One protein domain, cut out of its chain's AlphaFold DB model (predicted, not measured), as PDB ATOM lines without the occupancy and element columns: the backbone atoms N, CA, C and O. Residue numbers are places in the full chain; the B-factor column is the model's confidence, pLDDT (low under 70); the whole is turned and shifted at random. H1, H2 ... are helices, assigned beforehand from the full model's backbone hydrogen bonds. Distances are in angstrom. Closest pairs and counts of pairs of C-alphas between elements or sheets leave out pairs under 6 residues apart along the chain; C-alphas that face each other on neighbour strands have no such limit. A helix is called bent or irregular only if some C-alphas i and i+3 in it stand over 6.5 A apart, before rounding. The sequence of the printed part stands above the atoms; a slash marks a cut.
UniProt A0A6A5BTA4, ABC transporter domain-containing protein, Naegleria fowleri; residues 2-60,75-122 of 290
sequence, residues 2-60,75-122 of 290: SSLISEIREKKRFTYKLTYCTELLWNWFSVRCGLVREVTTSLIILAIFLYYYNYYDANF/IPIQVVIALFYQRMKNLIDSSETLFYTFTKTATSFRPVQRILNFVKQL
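Overview. This is residues 2 to 60 and 75 to 122 of the 290 residues of the protein "ABC transporter domain-containing protein" of Naegleria fowleri (UniProt A0A6A5BTA4). Two very long helices make a narrow, open V: H1 runs the full length of the domain, and H2, bent but nearly straight, comes back beside residues 31 to 49 of H1 and then spreads away from it. The free ends, residues 2 to 27 and 102 to 122, are the two limbs of the V, while residues 54 to 60 of H1 stick out at its closed end. The printed part has 107 residues with two named helices, H1 then H2, and no named strand; its class is all helix. It is extended, with a radius of gyration of the C-alphas of 24.1 A and spans of 85 by 29 by 16 A.

Along the chain. Find C-alpha 2 at (242.934, 256.596, 184.717); from there H1, residues 2 to 60, runs 85.6 A to C-alpha 60 at (179.873, 284.444, 134.038). H2, residues 77 to 121, was assigned as one helix by its hydrogen bonds but is bent, with C-alphas 108 and 111 6.5 A apart. Its arm H2a, residues 77 to 108, is 46.5 A long; H2b, residues 111 to 121, is 15.2 A long and ends at C-alpha 121 at (243.330, 283.090, 175.281).

Arrangement. Look at Ser 42 and Arg 87, the closest C-alphas of H1 and H2a, 6.4 A apart. H1 touches H2a with residues 31 to 49 alone, at a shallow tilt of 26 degrees, opposite ways. H2b stands at a shallow tilt of 25 degrees to H2a and is apart from H1. In H1, H2a and H2b every O i to N i+4 pair is within hydrogen-bond range.

Size, cuts and confidence. The two C-alphas farthest apart are those of Ser 2 and Phe 60, 85.6 A. Residues 61 to 74 are not printed, and C-alphas 60 and 75 are 17.5 A apart across this cut, which the link from H1 to H2 crosses. Mean pLDDT of the printed part is 71.4; residues 2 to 35, 38, 53, 55 to 60 and 75 are under 70.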
ATOM      1  N   SER A   2     243.024 255.264 185.355       37.25
ATOM      2  CA  SER A   2     242.934 256.596 184.717       37.25
ATOM      3  C   SER A   2     242.734 256.559 183.192       37.25
ATOM      4  O   SER A   2     241.904 257.298 182.669       37.25
ATOM      5  N   SER A   3     243.426 255.653 182.491       36.69
ATOM      6  CA  SER A   3     243.288 255.446 181.038       36.69
ATOM      7  C   SER A   3     241.855 255.033 180.654       36.69
ATOM      8  O   SER A   3     241.235 255.686 179.818       36.69
ATOM      9  N   LEU A   4     241.280 254.051 181.357       37.47
ATOM     10  CA  LEU A   4     239.915 253.563 181.122       37.47
ATOM     11  C   LEU A   4     238.854 254.650 181.381       37.47
ATOM     12  O   LEU A   4     237.884 254.774 180.639       37.47
ATOM     13  N   ILE A   5     239.046 255.470 182.422       44.50
ATOM     14  CA  ILE A   5     238.139 256.581 182.749       44.50
ATOM     15  C   ILE A   5     238.229 257.681 181.683       44.50
ATOM     16  O   ILE A   5     237.196 258.235 181.308       44.50
ATOM     17  N   SER A   6     239.424 257.974 181.156       45.47
ATOM     18  CA  SER A   6     239.597 258.950 180.071       45.47
ATOM     19  C   SER A   6     238.902 258.504 178.781       45.47
ATOM     20  O   SER A   6     238.157 259.284 178.190       45.47
ATOM     21  N   GLU A   7     239.019 257.222 178.433       45.81
ATOM     22  CA  GLU A   7     238.458 256.634 177.215       45.81
ATOM     23  C   GLU A   7     236.923 256.512 177.285       45.81
ATOM     24  O   GLU A   7     236.211 256.804 176.322       45.81
ATOM     25  N   ILE A   8     236.376 256.174 178.462       45.91
ATOM     26  CA  ILE A   8     234.925 256.175 178.717       45.91
ATOM     27  C   ILE A   8     234.364 257.605 178.699       45.91
ATOM     28  O   ILE A   8     233.256 257.830 178.201       45.91
ATOM     29  N   ARG A   9     235.111 258.592 179.215       45.53
ATOM     30  CA  ARG A   9     234.710 260.008 179.204       45.53
ATOM     31  C   ARG A   9     234.701 260.563 177.783       45.53
ATOM     32  O   ARG A   9     233.777 261.297 177.442       45.53
ATOM     33  N   GLU A  10     235.660 260.170 176.948       49.53
ATOM     34  CA  GLU A  10     235.723 260.541 175.532       49.53
ATOM     35  C   GLU A  10     234.598 259.897 174.715       49.53
ATOM     36  O   GLU A  10     233.873 260.609 174.015       49.53
ATOM     37  N   LYS A  11     234.358 258.587 174.890       47.66
ATOM     38  CA  LYS A  11     233.245 257.876 174.239       47.66
ATOM     39  C   LYS A  11     231.886 258.450 174.623       47.66
ATOM     40  O   LYS A  11     231.070 258.673 173.733       47.66
ATOM     41  N   LYS A  12     231.656 258.766 175.906       44.38
ATOM     42  CA  LYS A  12     230.420 259.438 176.352       44.38
ATOM     43  C   LYS A  12     230.280 260.831 175.735       44.38
ATOM     44  O   LYS A  12     229.208 261.187 175.260       44.38
ATOM     45  N   ARG A  13     231.353 261.627 175.682       47.69
ATOM     46  CA  ARG A  13     231.329 262.968 175.065       47.69
ATOM     47  C   ARG A  13     231.025 262.904 173.564       47.69
ATOM     48  O   ARG A  13     230.373 263.810 173.048       47.69
ATOM     49  N   PHE A  14     231.479 261.849 172.887       47.53
ATOM     50  CA  PHE A  14     231.217 261.607 171.471       47.53
ATOM     51  C   PHE A  14     229.772 261.162 171.222       47.53
ATOM     52  O   PHE A  14     229.119 261.732 170.351       47.53
ATOM     53  N   THR A  15     229.225 260.240 172.025       54.81
ATOM     54  CA  THR A  15     227.813 259.840 171.908       54.81
ATOM     55  C   THR A  15     226.865 260.998 172.198       54.81
ATOM     56  O   THR A  15     225.974 261.231 171.392       54.81
ATOM     57  N   TYR A  16     227.094 261.810 173.238       54.28
ATOM     58  CA  TYR A  16     226.246 262.987 173.494       54.28
ATOM     59  C   TYR A  16     226.302 264.025 172.364       54.28
ATOM     60  O   TYR A  16     225.270 264.582 171.991       54.28
ATOM     61  N   LYS A  17     227.485 264.275 171.783       51.94
ATOM     62  CA  LYS A  17     227.622 265.169 170.621       51.94
ATOM     63  C   LYS A  17     226.912 264.619 169.386       51.94
ATOM     64  O   LYS A  17     226.291 265.399 168.667       51.94
ATOM     65  N   LEU A  18     226.997 263.309 169.148       52.09
ATOM     66  CA  LEU A  18     226.380 262.658 167.997       52.09
ATOM     67  C   LEU A  18     224.853 262.668 168.120       52.09
ATOM     68  O   LEU A  18     224.200 263.111 167.185       52.09
ATOM     69  N   THR A  19     224.302 262.308 169.286       60.84
ATOM     70  CA  THR A  19     222.855 262.357 169.549       60.84
ATOM     71  C   THR A  19     222.304 263.776 169.396       60.84
ATOM     72  O   THR A  19     221.288 263.981 168.736       60.84
ATOM     73  N   TYR A  20     223.004 264.784 169.929       61.97
ATOM     74  CA  TYR A  20     222.579 266.181 169.809       61.97
ATOM     75  C   TYR A  20     222.631 266.684 168.358       61.97
ATOM     76  O   TYR A  20     221.706 267.354 167.903       61.97
ATOM     77  N   CYS A  21     223.673 266.322 167.599       54.09
ATOM     78  CA  CYS A  21     223.764 266.660 166.176       54.09
ATOM     79  C   CYS A  21     222.689 265.950 165.346       54.09
ATOM     80  O   CYS A  21     222.117 266.576 164.458       54.09
ATOM     81  N   THR A  22     222.380 264.681 165.631       67.31
ATOM     82  CA  THR A  22     221.318 263.955 164.924       67.31
ATOM     83  C   THR A  22     219.942 264.532 165.222       67.31
ATOM     84  O   THR A  22     219.147 264.648 164.299       67.31
ATOM     85  N   GLU A  23     219.664 264.972 166.453       68.12
ATOM     86  CA  GLU A  23     218.386 265.624 166.769       68.12
ATOM     87  C   GLU A  23     218.259 267.015 166.145       68.12
ATOM     88  O   GLU A  23     217.196 267.365 165.638       68.12
ATOM     89  N   LEU A  24     219.339 267.801 166.114       64.19
ATOM     90  CA  LEU A  24     219.349 269.096 165.426       64.19
ATOM     91  C   LEU A  24     219.174 268.946 163.916       64.19
ATOM     92  O   LEU A  24     218.395 269.688 163.320       64.19
ATOM     93  N   LEU A  25     219.864 267.983 163.302       67.31
ATOM     94  CA  LEU A  25     219.730 267.686 161.877       67.31
ATOM     95  C   LEU A  25     218.346 267.130 161.551       67.31
ATOM     96  O   LEU A  25     217.770 267.528 160.545       67.31
ATOM     97  N   TRP A  26     217.789 266.270 162.404       69.00
ATOM     98  CA  TRP A  26     216.444 265.732 162.228       69.00
ATOM     99  C   TRP A  26     215.375 266.810 162.385       69.00
ATOM    100  O   TRP A  26     214.494 266.909 161.537       69.00
ATOM    101  N   ASN A  27     215.476 267.676 163.397       65.44
ATOM    102  CA  ASN A  27     214.570 268.815 163.553       65.44
ATOM    103  C   ASN A  27     214.683 269.782 162.377       65.44
ATOM    104  O   ASN A  27     213.672 270.206 161.830       65.44
ATOM    105  N   TRP A  28     215.898 270.088 161.928       67.31
ATOM    106  CA  TRP A  28     216.105 270.952 160.772       67.31
ATOM    107  C   TRP A  28     215.556 270.335 159.477       67.31
ATOM    108  O   TRP A  28     214.875 271.015 158.710       67.31
ATOM    109  N   PHE A  29     215.799 269.043 159.248       66.75
ATOM    110  CA  PHE A  29     215.298 268.310 158.086       66.75
ATOM    111  C   PHE A  29     213.771 268.185 158.116       66.75
ATOM    112  O   PHE A  29     213.117 268.475 157.120       66.75
ATOM    113  N   SER A  30     213.193 267.854 159.272       67.62
ATOM    114  CA  SER A  30     211.747 267.768 159.496       67.62
ATOM    115  C   SER A  30     211.054 269.105 159.236       67.62
ATOM    116  O   SER A  30     210.088 269.165 158.475       67.62
ATOM    117  N   VAL A  31     211.593 270.205 159.772       66.06
ATOM    118  CA  VAL A  31     211.037 271.547 159.551       66.06
ATOM    119  C   VAL A  31     211.177 271.966 158.085       66.06
ATOM    120  O   VAL A  31     210.237 272.516 157.515       66.06
ATOM    121  N   ARG A  32     212.306 271.666 157.428       66.56
ATOM    122  CA  ARG A  32     212.525 272.003 156.013       66.56
ATOM    123  C   ARG A  32     211.631 271.182 155.075       66.56
ATOM    124  O   ARG A  32     211.055 271.748 154.150       66.56
ATOM    125  N   CYS A  33     211.467 269.885 155.325       67.38
ATOM    126  CA  CYS A  33     210.535 269.026 154.590       67.38
ATOM    127  C   CYS A  33     209.075 269.431 154.831       67.38
ATOM    128  O   CYS A  33     208.293 269.458 153.881       67.38
ATOM    129  N   GLY A  34     208.724 269.806 156.065       67.88
ATOM    130  CA  GLY A  34     207.424 270.378 156.408       67.88
ATOM    131  C   GLY A  34     207.147 271.651 155.615       67.88
ATOM    132  O   GLY A  34     206.148 271.720 154.908       67.88
ATOM    133  N   LEU A  35     208.079 272.608 155.619       66.38
ATOM    134  CA  LEU A  35     207.956 273.866 154.881       66.38
ATOM    135  C   LEU A  35     207.795 273.642 153.368       66.38
ATOM    136  O   LEU A  35     206.912 274.226 152.749       66.38
ATOM    137  N   VAL A  36     208.610 272.767 152.767       72.44
ATOM    138  CA  VAL A  36     208.514 272.440 151.332       72.44
ATOM    139  C   VAL A  36     207.161 271.807 151.005       72.44
ATOM    140  O   VAL A  36     206.542 272.159 150.000       72.44
ATOM    141  N   ARG A  37     206.660 270.910 151.861       70.50
ATOM    142  CA  ARG A  37     205.334 270.300 151.702       70.50
ATOM    143  C   ARG A  37     204.212 271.330 151.824       70.50
ATOM    144  O   ARG A  37     203.285 271.307 151.021       70.50
ATOM    145  N   GLU A  38     204.286 272.235 152.795       68.00
ATOM    146  CA  GLU A  38     203.285 273.289 152.986       68.00
ATOM    147  C   GLU A  38     203.281 274.275 151.808       68.00
ATOM    148  O   GLU A  38     202.220 274.558 151.260       68.00
ATOM    149  N   VAL A  39     204.448 274.723 151.332       72.06
ATOM    150  CA  VAL A  39     204.565 275.647 150.185       72.06
ATOM    151  C   VAL A  39     204.054 275.012 148.891       72.06
ATOM    152  O   VAL A  39     203.246 275.614 148.190       72.06
ATOM    153  N   THR A  40     204.471 273.783 148.581       74.50
ATOM    154  CA  THR A  40     204.047 273.088 147.349       74.50
ATOM    155  C   THR A  40     202.537 272.883 147.302       74.50
ATOM    156  O   THR A  40     201.901 273.149 146.288       74.50
ATOM    157  N   THR A  41     201.931 272.480 148.413       72.38
ATOM    158  CA  THR A  41     200.479 272.279 148.481       72.38
ATOM    159  C   THR A  41     199.694 273.591 148.553       72.38
ATOM    160  O   THR A  41     198.583 273.646 148.032       72.38
ATOM    161  N   SER A  42     200.274 274.663 149.101       70.06
ATOM    162  CA  SER A  42     199.712 276.020 149.020       70.06
ATOM    163  C   SER A  42     199.679 276.528 147.577       70.06
ATOM    164  O   SER A  42     198.665 277.069 147.146       70.06
ATOM    165  N   LEU A  43     200.751 276.298 146.809       73.81
ATOM    166  CA  LEU A  43     200.822 276.632 145.382       73.81
ATOM    167  C   LEU A  43     199.827 275.816 144.549       73.81
ATOM    168  O   LEU A  43     199.197 276.366 143.652       73.81
ATOM    169  N   ILE A  44     199.635 274.533 144.872       75.69
ATOM    170  CA  ILE A  44     198.618 273.688 144.224       75.69
ATOM    171  C   ILE A  44     197.207 274.219 144.510       75.69
ATOM    172  O   ILE A  44     196.404 274.332 143.590       75.69
ATOM    173  N   ILE A  45     196.900 274.593 145.757       70.31
ATOM    174  CA  ILE A  45     195.589 275.162 146.117       70.31
ATOM    175  C   ILE A  45     195.383 276.530 145.454       70.31
ATOM    176  O   ILE A  45     194.294 276.794 144.957       70.31
ATOM    177  N   LEU A  46     196.418 277.374 145.382       74.00
ATOM    178  CA  LEU A  46     196.373 278.646 144.656       74.00
ATOM    179  C   LEU A  46     196.126 278.427 143.157       74.00
ATOM    180  O   LEU A  46     195.308 279.127 142.573       74.00
ATOM    181  N   ALA A  47     196.771 277.434 142.540       74.50
ATOM    182  CA  ALA A  47     196.537 277.072 141.144       74.50
ATOM    183  C   ALA A  47     195.103 276.561 140.914       74.50
ATOM    184  O   ALA A  47     194.470 276.953 139.939       74.50
ATOM    185  N   ILE A  48     194.562 275.750 141.834       74.12
ATOM    186  CA  ILE A  48     193.159 275.296 141.800       74.12
ATOM    187  C   ILE A  48     192.200 276.482 141.967       74.12
ATOM    188  O   ILE A  48     191.200 276.554 141.259       74.12
ATOM    189  N   PHE A  49     192.504 277.422 142.864       71.62
ATOM    190  CA  PHE A  49     191.708 278.631 143.074       71.62
ATOM    191  C   PHE A  49     191.720 279.542 141.842       71.62
ATOM    192  O   PHE A  49     190.658 279.966 141.405       71.62
ATOM    193  N   LEU A  50     192.888 279.790 141.242       73.81
ATOM    194  CA  LEU A  50     193.017 280.566 140.004       73.81
ATOM    195  C   LEU A  50     192.304 279.887 138.831       73.81
ATOM    196  O   LEU A  50     191.658 280.566 138.041       73.81
ATOM    197  N   TYR A  51     192.367 278.555 138.743       77.88
ATOM    198  CA  TYR A  51     191.615 277.784 137.755       77.88
ATOM    199  C   TYR A  51     190.101 277.926 137.955       77.88
ATOM    200  O   TYR A  51     189.384 278.190 136.998       77.88
ATOM    201  N   TYR A  52     189.613 277.812 139.195       71.12
ATOM    202  CA  TYR A  52     188.198 278.009 139.519       71.12
ATOM    203  C   TYR A  52     187.732 279.443 139.271       71.12
ATOM    204  O   TYR A  52     186.632 279.630 138.765       71.12
ATOM    205  N   TYR A  53     188.552 280.438 139.616       69.44
ATOM    206  CA  TYR A  53     188.259 281.848 139.382       69.44
ATOM    207  C   TYR A  53     188.152 282.131 137.883       69.44
ATOM    208  O   TYR A  53     187.140 282.659 137.450       69.44
ATOM    209  N   ASN A  54     189.125 281.678 137.088       71.88
ATOM    210  CA  ASN A  54     189.116 281.838 135.633       71.88
ATOM    211  C   ASN A  54     187.969 281.046 134.968       71.88
ATOM    212  O   ASN A  54     187.359 281.520 134.021       71.88
ATOM    213  N   TYR A  55     187.613 279.866 135.495       69.62
ATOM    214  CA  TYR A  55     186.452 279.093 135.036       69.62
ATOM    215  C   TYR A  55     185.119 279.780 135.360       69.62
ATOM    216  O   TYR A  55     184.207 279.753 134.540       69.62
ATOM    217  N   TYR A  56     184.980 280.373 136.548       65.00
ATOM    218  CA  TYR A  56     183.773 281.118 136.907       65.00
ATOM    219  C   TYR A  56     183.673 282.430 136.132       65.00
ATOM    220  O   TYR A  56     182.585 282.736 135.674       65.00
ATOM    221  N   ASP A  57     184.777 283.156 135.948       66.06
ATOM    222  CA  ASP A  57     184.840 284.404 135.171       66.06
ATOM    223  C   ASP A  57     184.483 284.148 133.694       66.06
ATOM    224  O   ASP A  57     183.598 284.796 133.147       66.06
ATOM    225  N   ALA A  58     185.048 283.095 133.088       59.16
ATOM    226  CA  ALA A  58     184.735 282.687 131.715       59.16
ATOM    227  C   ALA A  58     183.283 282.206 131.517       59.16
ATOM    228  O   ALA A  58     182.732 282.374 130.436       59.16
ATOM    229  N   ASN A  59     182.653 281.614 132.541       55.53
ATOM    230  CA  ASN A  59     181.250 281.179 132.483       55.53
ATOM    231  C   ASN A  59     180.260 282.235 133.011       55.53
ATOM    232  O   ASN A  59     179.050 282.036 132.902       55.53
ATOM    233  N   PHE A  60     180.732 283.345 133.588       52.72
ATOM    234  CA  PHE A  60     179.873 284.444 134.038       52.72
ATOM    235  C   PHE A  60     179.330 285.243 132.845       52.72
ATOM    236  O   PHE A  60     178.190 285.699 132.889       52.72
ATOM    237  N   ILE A  75     182.988 271.699 144.517       63.41
ATOM    238  CA  ILE A  75     183.315 272.105 145.888       63.41
ATOM    239  C   ILE A  75     182.855 273.567 146.052       63.41
ATOM    240  O   ILE A  75     183.205 274.392 145.206       63.41
ATOM    241  N   PRO A  76     182.100 273.927 147.110       75.81
ATOM    242  CA  PRO A  76     181.665 275.307 147.315       75.81
ATOM    243  C   PRO A  76     182.866 276.256 147.409       75.81
ATOM    244  O   PRO A  76     183.819 275.971 148.134       75.81
ATOM    245  N   ILE A  77     182.812 277.415 146.741       72.38
ATOM    246  CA  ILE A  77     183.896 278.426 146.734       72.38
ATOM    247  C   ILE A  77     184.339 278.798 148.163       72.38
ATOM    248  O   ILE A  77     185.528 278.969 148.432       72.38
ATOM    249  N   GLN A  78     183.395 278.832 149.107       74.00
ATOM    250  CA  GLN A  78     183.651 279.072 150.531       74.00
ATOM    251  C   GLN A  78     184.625 278.052 151.152       74.00
ATOM    252  O   GLN A  78     185.463 278.425 151.970       74.00
ATOM    253  N   VAL A  79     184.565 276.779 150.738       78.06
ATOM    254  CA  VAL A  79     185.472 275.715 151.206       78.06
ATOM    255  C   VAL A  79     186.878 275.925 150.649       78.06
ATOM    256  O   VAL A  79     187.853 275.765 151.380       78.06
ATOM    257  N   VAL A  80     187.003 276.341 149.386       75.06
ATOM    258  CA  VAL A  80     188.309 276.635 148.770       75.06
ATOM    259  C   VAL A  80     188.984 277.821 149.468       75.06
ATOM    260  O   VAL A  80     190.166 277.740 149.801       75.06
ATOM    261  N   ILE A  81     188.229 278.882 149.776       77.06
ATOM    262  CA  ILE A  81     188.726 280.049 150.526       77.06
ATOM    263  C   ILE A  81     189.139 279.656 151.952       77.06
ATOM    264  O   ILE A  81     190.211 280.054 152.410       77.06
ATOM    265  N   ALA A  82     188.334 278.849 152.651       79.88
ATOM    266  CA  ALA A  82     188.652 278.386 154.003       79.88
ATOM    267  C   ALA A  82     189.925 277.522 154.040       79.88
ATOM    268  O   ALA A  82     190.778 277.727 154.904       79.88
ATOM    269  N   LEU A  83     190.095 276.608 153.076       78.50
ATOM    270  CA  LEU A  83     191.301 275.783 152.944       78.50
ATOM    271  C   LEU A  83     192.537 276.624 152.605       78.50
ATOM    272  O   LEU A  83     193.611 276.385 153.161       78.50
ATOM    273  N   PHE A  84     192.391 277.625 151.731       76.56
ATOM    274  CA  PHE A  84     193.462 278.568 151.415       76.56
ATOM    275  C   PHE A  84     193.881 279.375 152.651       76.56
ATOM    276  O   PHE A  84     195.066 279.436 152.972       76.56
ATOM    277  N   TYR A  85     192.920 279.924 153.397       83.50
ATOM    278  CA  TYR A  85     193.188 280.678 154.622       83.50
ATOM    279  C   TYR A  85     193.834 279.813 155.712       83.50
ATOM    280  O   TYR A  85     194.837 280.210 156.306       83.50
ATOM    281  N   GLN A  86     193.309 278.606 155.947       81.25
ATOM    282  CA  GLN A  86     193.882 277.650 156.899       81.25
ATOM    283  C   GLN A  86     195.332 277.316 156.541       81.25
ATOM    284  O   GLN A  86     196.195 277.242 157.417       81.25
ATOM    285  N   ARG A  87     195.619 277.156 155.249       75.94
ATOM    286  CA  ARG A  87     196.967 276.865 154.782       75.94
ATOM    287  C   ARG A  87     197.910 278.062 154.924       75.94
ATOM    288  O   ARG A  87     199.028 277.891 155.405       75.94
ATOM    289  N   MET A  88     197.451 279.260 154.568       77.56
ATOM    290  CA  MET A  88     198.200 280.505 154.767       77.56
ATOM    291  C   MET A  88     198.559 280.714 156.240       77.56
ATOM    292  O   MET A  88     199.698 281.055 156.549       77.56
ATOM    293  N   LYS A  89     197.625 280.433 157.156       81.31
ATOM    294  CA  LYS A  89     197.877 280.484 158.599       81.31
ATOM    295  C   LYS A  89     198.969 279.498 159.030       81.31
ATOM    296  O   LYS A  89     199.925 279.909 159.677       81.31
ATOM    297  N   ASN A  90     198.893 278.237 158.599       80.38
ATOM    298  CA  ASN A  90     199.919 277.234 158.916       80.38
ATOM    299  C   ASN A  90     201.317 277.634 158.405       80.38
ATOM    300  O   ASN A  90     202.328 277.321 159.038       80.38
ATOM    301  N   LEU A  91     201.387 278.320 157.260       80.31
ATOM    302  CA  LEU A  91     202.640 278.824 156.697       80.31
ATOM    303  C   LEU A  91     203.227 279.958 157.549       80.31
ATOM    304  O   LEU A  91     204.434 279.964 157.801       80.31
ATOM    305  N   ILE A  92     202.381 280.868 158.039       84.44
ATOM    306  CA  ILE A  92     202.778 281.931 158.973       84.44
ATOM    307  C   ILE A  92     203.306 281.317 160.277       84.44
ATOM    308  O   ILE A  92     204.442 281.609 160.655       84.44
ATOM    309  N   ASP A  93     202.569 280.389 160.892       82.06
ATOM    310  CA  ASP A  93     202.962 279.729 162.150       82.06
ATOM    311  C   ASP A  93     204.294 278.955 162.002       82.06
ATOM    312  O   ASP A  93     205.168 278.968 162.879       82.06
ATOM    313  N   SER A  94     204.502 278.319 160.842       80.62
ATOM    314  CA  SER A  94     205.761 277.635 160.513       80.62
ATOM    315  C   SER A  94     206.932 278.614 160.386       80.62
ATOM    316  O   SER A  94     208.046 278.316 160.827       80.62
ATOM    317  N   SER A  95     206.695 279.795 159.804       78.94
ATOM    318  CA  SER A  95     207.711 280.842 159.664       78.94
ATOM    319  C   SER A  95     208.099 281.459 161.011       78.94
ATOM    320  O   SER A  95     209.285 281.665 161.273       78.94
ATOM    321  N   GLU A  96     207.127 281.661 161.904       84.62
ATOM    322  CA  GLU A  96     207.362 282.144 163.265       84.62
ATOM    323  C   GLU A  96     208.199 281.136 164.061       84.62
ATOM    324  O   GLU A  96     209.202 281.494 164.682       84.62
ATOM    325  N   THR A  97     207.866 279.847 163.948       83.56
ATOM    326  CA  THR A  97     208.631 278.759 164.575       83.56
ATOM    327  C   THR A  97     210.071 278.703 164.055       83.56
ATOM    328  O   THR A  97     211.017 278.514 164.827       83.56
ATOM    329  N   LEU A  98     210.277 278.904 162.753       82.94
ATOM    330  CA  LEU A  98     211.610 278.982 162.153       82.94
ATOM    331  C   LEU A  98     212.413 280.176 162.676       82.94
ATOM    332  O   LEU A  98     213.575 280.025 163.052       82.94
ATOM    333  N   PHE A  99     211.798 281.354 162.746       86.94
ATOM    334  CA  PHE A  99     212.452 282.546 163.276       86.94
ATOM    335  C   PHE A  99     212.816 282.376 164.759       86.94
ATOM    336  O   PHE A  99     213.937 282.684 165.182       86.94
ATOM    337  N   TYR A 100     211.905 281.810 165.548       88.06
ATOM    338  CA  TYR A 100     212.137 281.510 166.956       88.06
ATOM    339  C   TYR A 100     213.264 280.486 167.156       88.06
ATOM    340  O   TYR A 100     214.176 280.702 167.955       88.06
ATOM    341  N   THR A 101     213.269 279.384 166.403       84.94
ATOM    342  CA  THR A 101     214.337 278.371 166.497       84.94
ATOM    343  C   THR A 101     215.690 278.911 166.033       84.94
ATOM    344  O   THR A 101     216.710 278.619 166.665       84.94
ATOM    345  N   PHE A 102     215.718 279.757 165.000       87.38
ATOM    346  CA  PHE A 102     216.930 280.436 164.545       87.38
ATOM    347  C   PHE A 102     217.500 281.365 165.621       87.38
ATOM    348  O   PHE A 102     218.664 281.231 166.004       87.38
ATOM    349  N   THR A 103     216.682 282.270 166.166       88.19
ATOM    350  CA  THR A 103     217.111 283.213 167.215       88.19
ATOM    351  C   THR A 103     217.539 282.490 168.496       88.19
ATOM    352  O   THR A 103     218.581 282.819 169.076       88.19
ATOM    353  N   LYS A 104     216.816 281.440 168.904       86.06
ATOM    354  CA  LYS A 104     217.176 280.589 170.048       86.06
ATOM    355  C   LYS A 104     218.509 279.865 169.839       86.06
ATOM    356  O   LYS A 104     219.331 279.810 170.752       86.06
ATOM    357  N   THR A 105     218.768 279.351 168.640       83.06
ATOM    358  CA  THR A 105     220.043 278.687 168.320       83.06
ATOM    359  C   THR A 105     221.195 279.692 168.274       83.06
ATOM    360  O   THR A 105     222.239 279.466 168.885       83.06
ATOM    361  N   ALA A 106     220.995 280.844 167.628       82.94
ATOM    362  CA  ALA A 106     222.000 281.901 167.538       82.94
ATOM    363  C   ALA A 106     222.395 282.449 168.919       82.94
ATOM    364  O   ALA A 106     223.575 282.672 169.198       82.94
ATOM    365  N   THR A 107     221.427 282.630 169.820       87.88
ATOM    366  CA  THR A 107     221.701 283.037 171.207       87.88
ATOM    367  C   THR A 107     222.396 281.933 172.005       87.88
ATOM    368  O   THR A 107     223.358 282.230 172.717       87.88
ATOM    369  N   SER A 108     222.005 280.667 171.816       87.31
ATOM    370  CA  SER A 108     222.646 279.498 172.446       87.31
ATOM    371  C   SER A 108     224.098 279.280 172.004       87.31
ATOM    372  O   SER A 108     224.873 278.654 172.724       87.31
ATOM    373  N   PHE A 109     224.507 279.824 170.855       90.75
ATOM    374  CA  PHE A 109     225.890 279.740 170.381       90.75
ATOM    375  C   PHE A 109     226.839 280.735 171.079       90.75
ATOM    376  O   PHE A 109     228.038 280.476 171.199       90.75
ATOM    377  N   ARG A 110     226.329 281.855 171.613       86.44
ATOM    378  CA  ARG A 110     227.164 282.901 172.243       86.44
ATOM    379  C   ARG A 110     227.982 282.398 173.447       86.44
ATOM    380  O   ARG A 110     229.165 282.734 173.517       86.44
ATOM    381  N   PRO A 111     227.434 281.596 174.386       93.00
ATOM    382  CA  PRO A 111     228.225 281.010 175.469       93.00
ATOM    383  C   PRO A 111     229.343 280.096 174.962       93.00
ATOM    384  O   PRO A 111     230.456 280.160 175.476       93.00
ATOM    385  N   VAL A 112     229.082 279.299 173.919       90.31
ATOM    386  CA  VAL A 112     230.092 278.418 173.310       90.31
ATOM    387  C   VAL A 112     231.245 279.243 172.748       90.31
ATOM    388  O   VAL A 112     232.404 278.928 173.005       90.31
ATOM    389  N   GLN A 113     230.939 280.339 172.049       87.31
ATOM    390  CA  GLN A 113     231.955 281.254 171.533       87.31
ATOM    391  C   GLN A 113     232.773 281.900 172.661       87.31
ATOM    392  O   GLN A 113     233.994 281.983 172.553       87.31
ATOM    393  N   ARG A 114     232.132 282.311 173.763       88.69
ATOM    394  CA  ARG A 114     232.831 282.859 174.938       88.69
ATOM    395  C   ARG A 114     233.780 281.841 175.564       88.69
ATOM    396  O   ARG A 114     234.931 282.179 175.809       88.69
ATOM    397  N   ILE A 115     233.324 280.605 175.771       91.88
ATOM    398  CA  ILE A 115     234.158 279.524 176.316       91.88
ATOM    399  C   ILE A 115     235.322 279.226 175.372       91.88
ATOM    400  O   ILE A 115     236.454 279.102 175.822       91.88
ATOM    401  N   LEU A 116     235.072 279.143 174.063       90.06
ATOM    402  CA  LEU A 116     236.121 278.872 173.084       90.06
ATOM    403  C   LEU A 116     237.170 279.987 173.055       90.06
ATOM    404  O   LEU A 116     238.362 279.698 173.003       90.06
ATOM    405  N   ASN A 117     236.734 281.246 173.100       89.75
ATOM    406  CA  ASN A 117     237.638 282.390 173.157       89.75
ATOM    407  C   ASN A 117     238.456 282.378 174.447       89.75
ATOM    408  O   ASN A 117     239.667 282.556 174.384       89.75
ATOM    409  N   PHE A 118     237.820 282.091 175.583       89.38
ATOM    410  CA  PHE A 118     238.500 281.955 176.866       89.38
ATOM    411  C   PHE A 118     239.567 280.859 176.813       89.38
ATOM    412  O   PHE A 118     240.733 281.134 177.054       89.38
ATOM    413  N   VAL A 119     239.207 279.645 176.384       88.81
ATOM    414  CA  VAL A 119     240.147 278.514 176.279       88.81
ATOM    415  C   VAL A 119     241.325 278.822 175.349       88.81
ATOM    416  O   VAL A 119     242.437 278.389 175.625       88.81
ATOM    417  N   LYS A 120     241.105 279.576 174.266       85.12
ATOM    418  CA  LYS A 120     242.172 279.975 173.332       85.12
ATOM    419  C   LYS A 120     243.096 281.069 173.870       85.12
ATOM    420  O   LYS A 120     244.226 281.157 173.409       85.12
ATOM    421  N   GLN A 121     242.603 281.926 174.762       85.38
ATOM    422  CA  GLN A 121     243.330 283.090 175.281       85.38
ATOM    423  C   GLN A 121     243.927 282.862 176.670       85.38
ATOM    424  O   GLN A 121     244.613 283.746 177.174       85.38
ATOM    425  N   LEU A 122     243.663 281.715 177.299       80.31
ATOM    426  CA  LEU A 122     244.230 281.383 178.597       80.31
ATOM    427  C   LEU A 122     245.759 281.304 178.491       80.31
ATOM    428  O   LEU A 122     246.259 280.420 177.787       80.31
TER     429      LEU A 122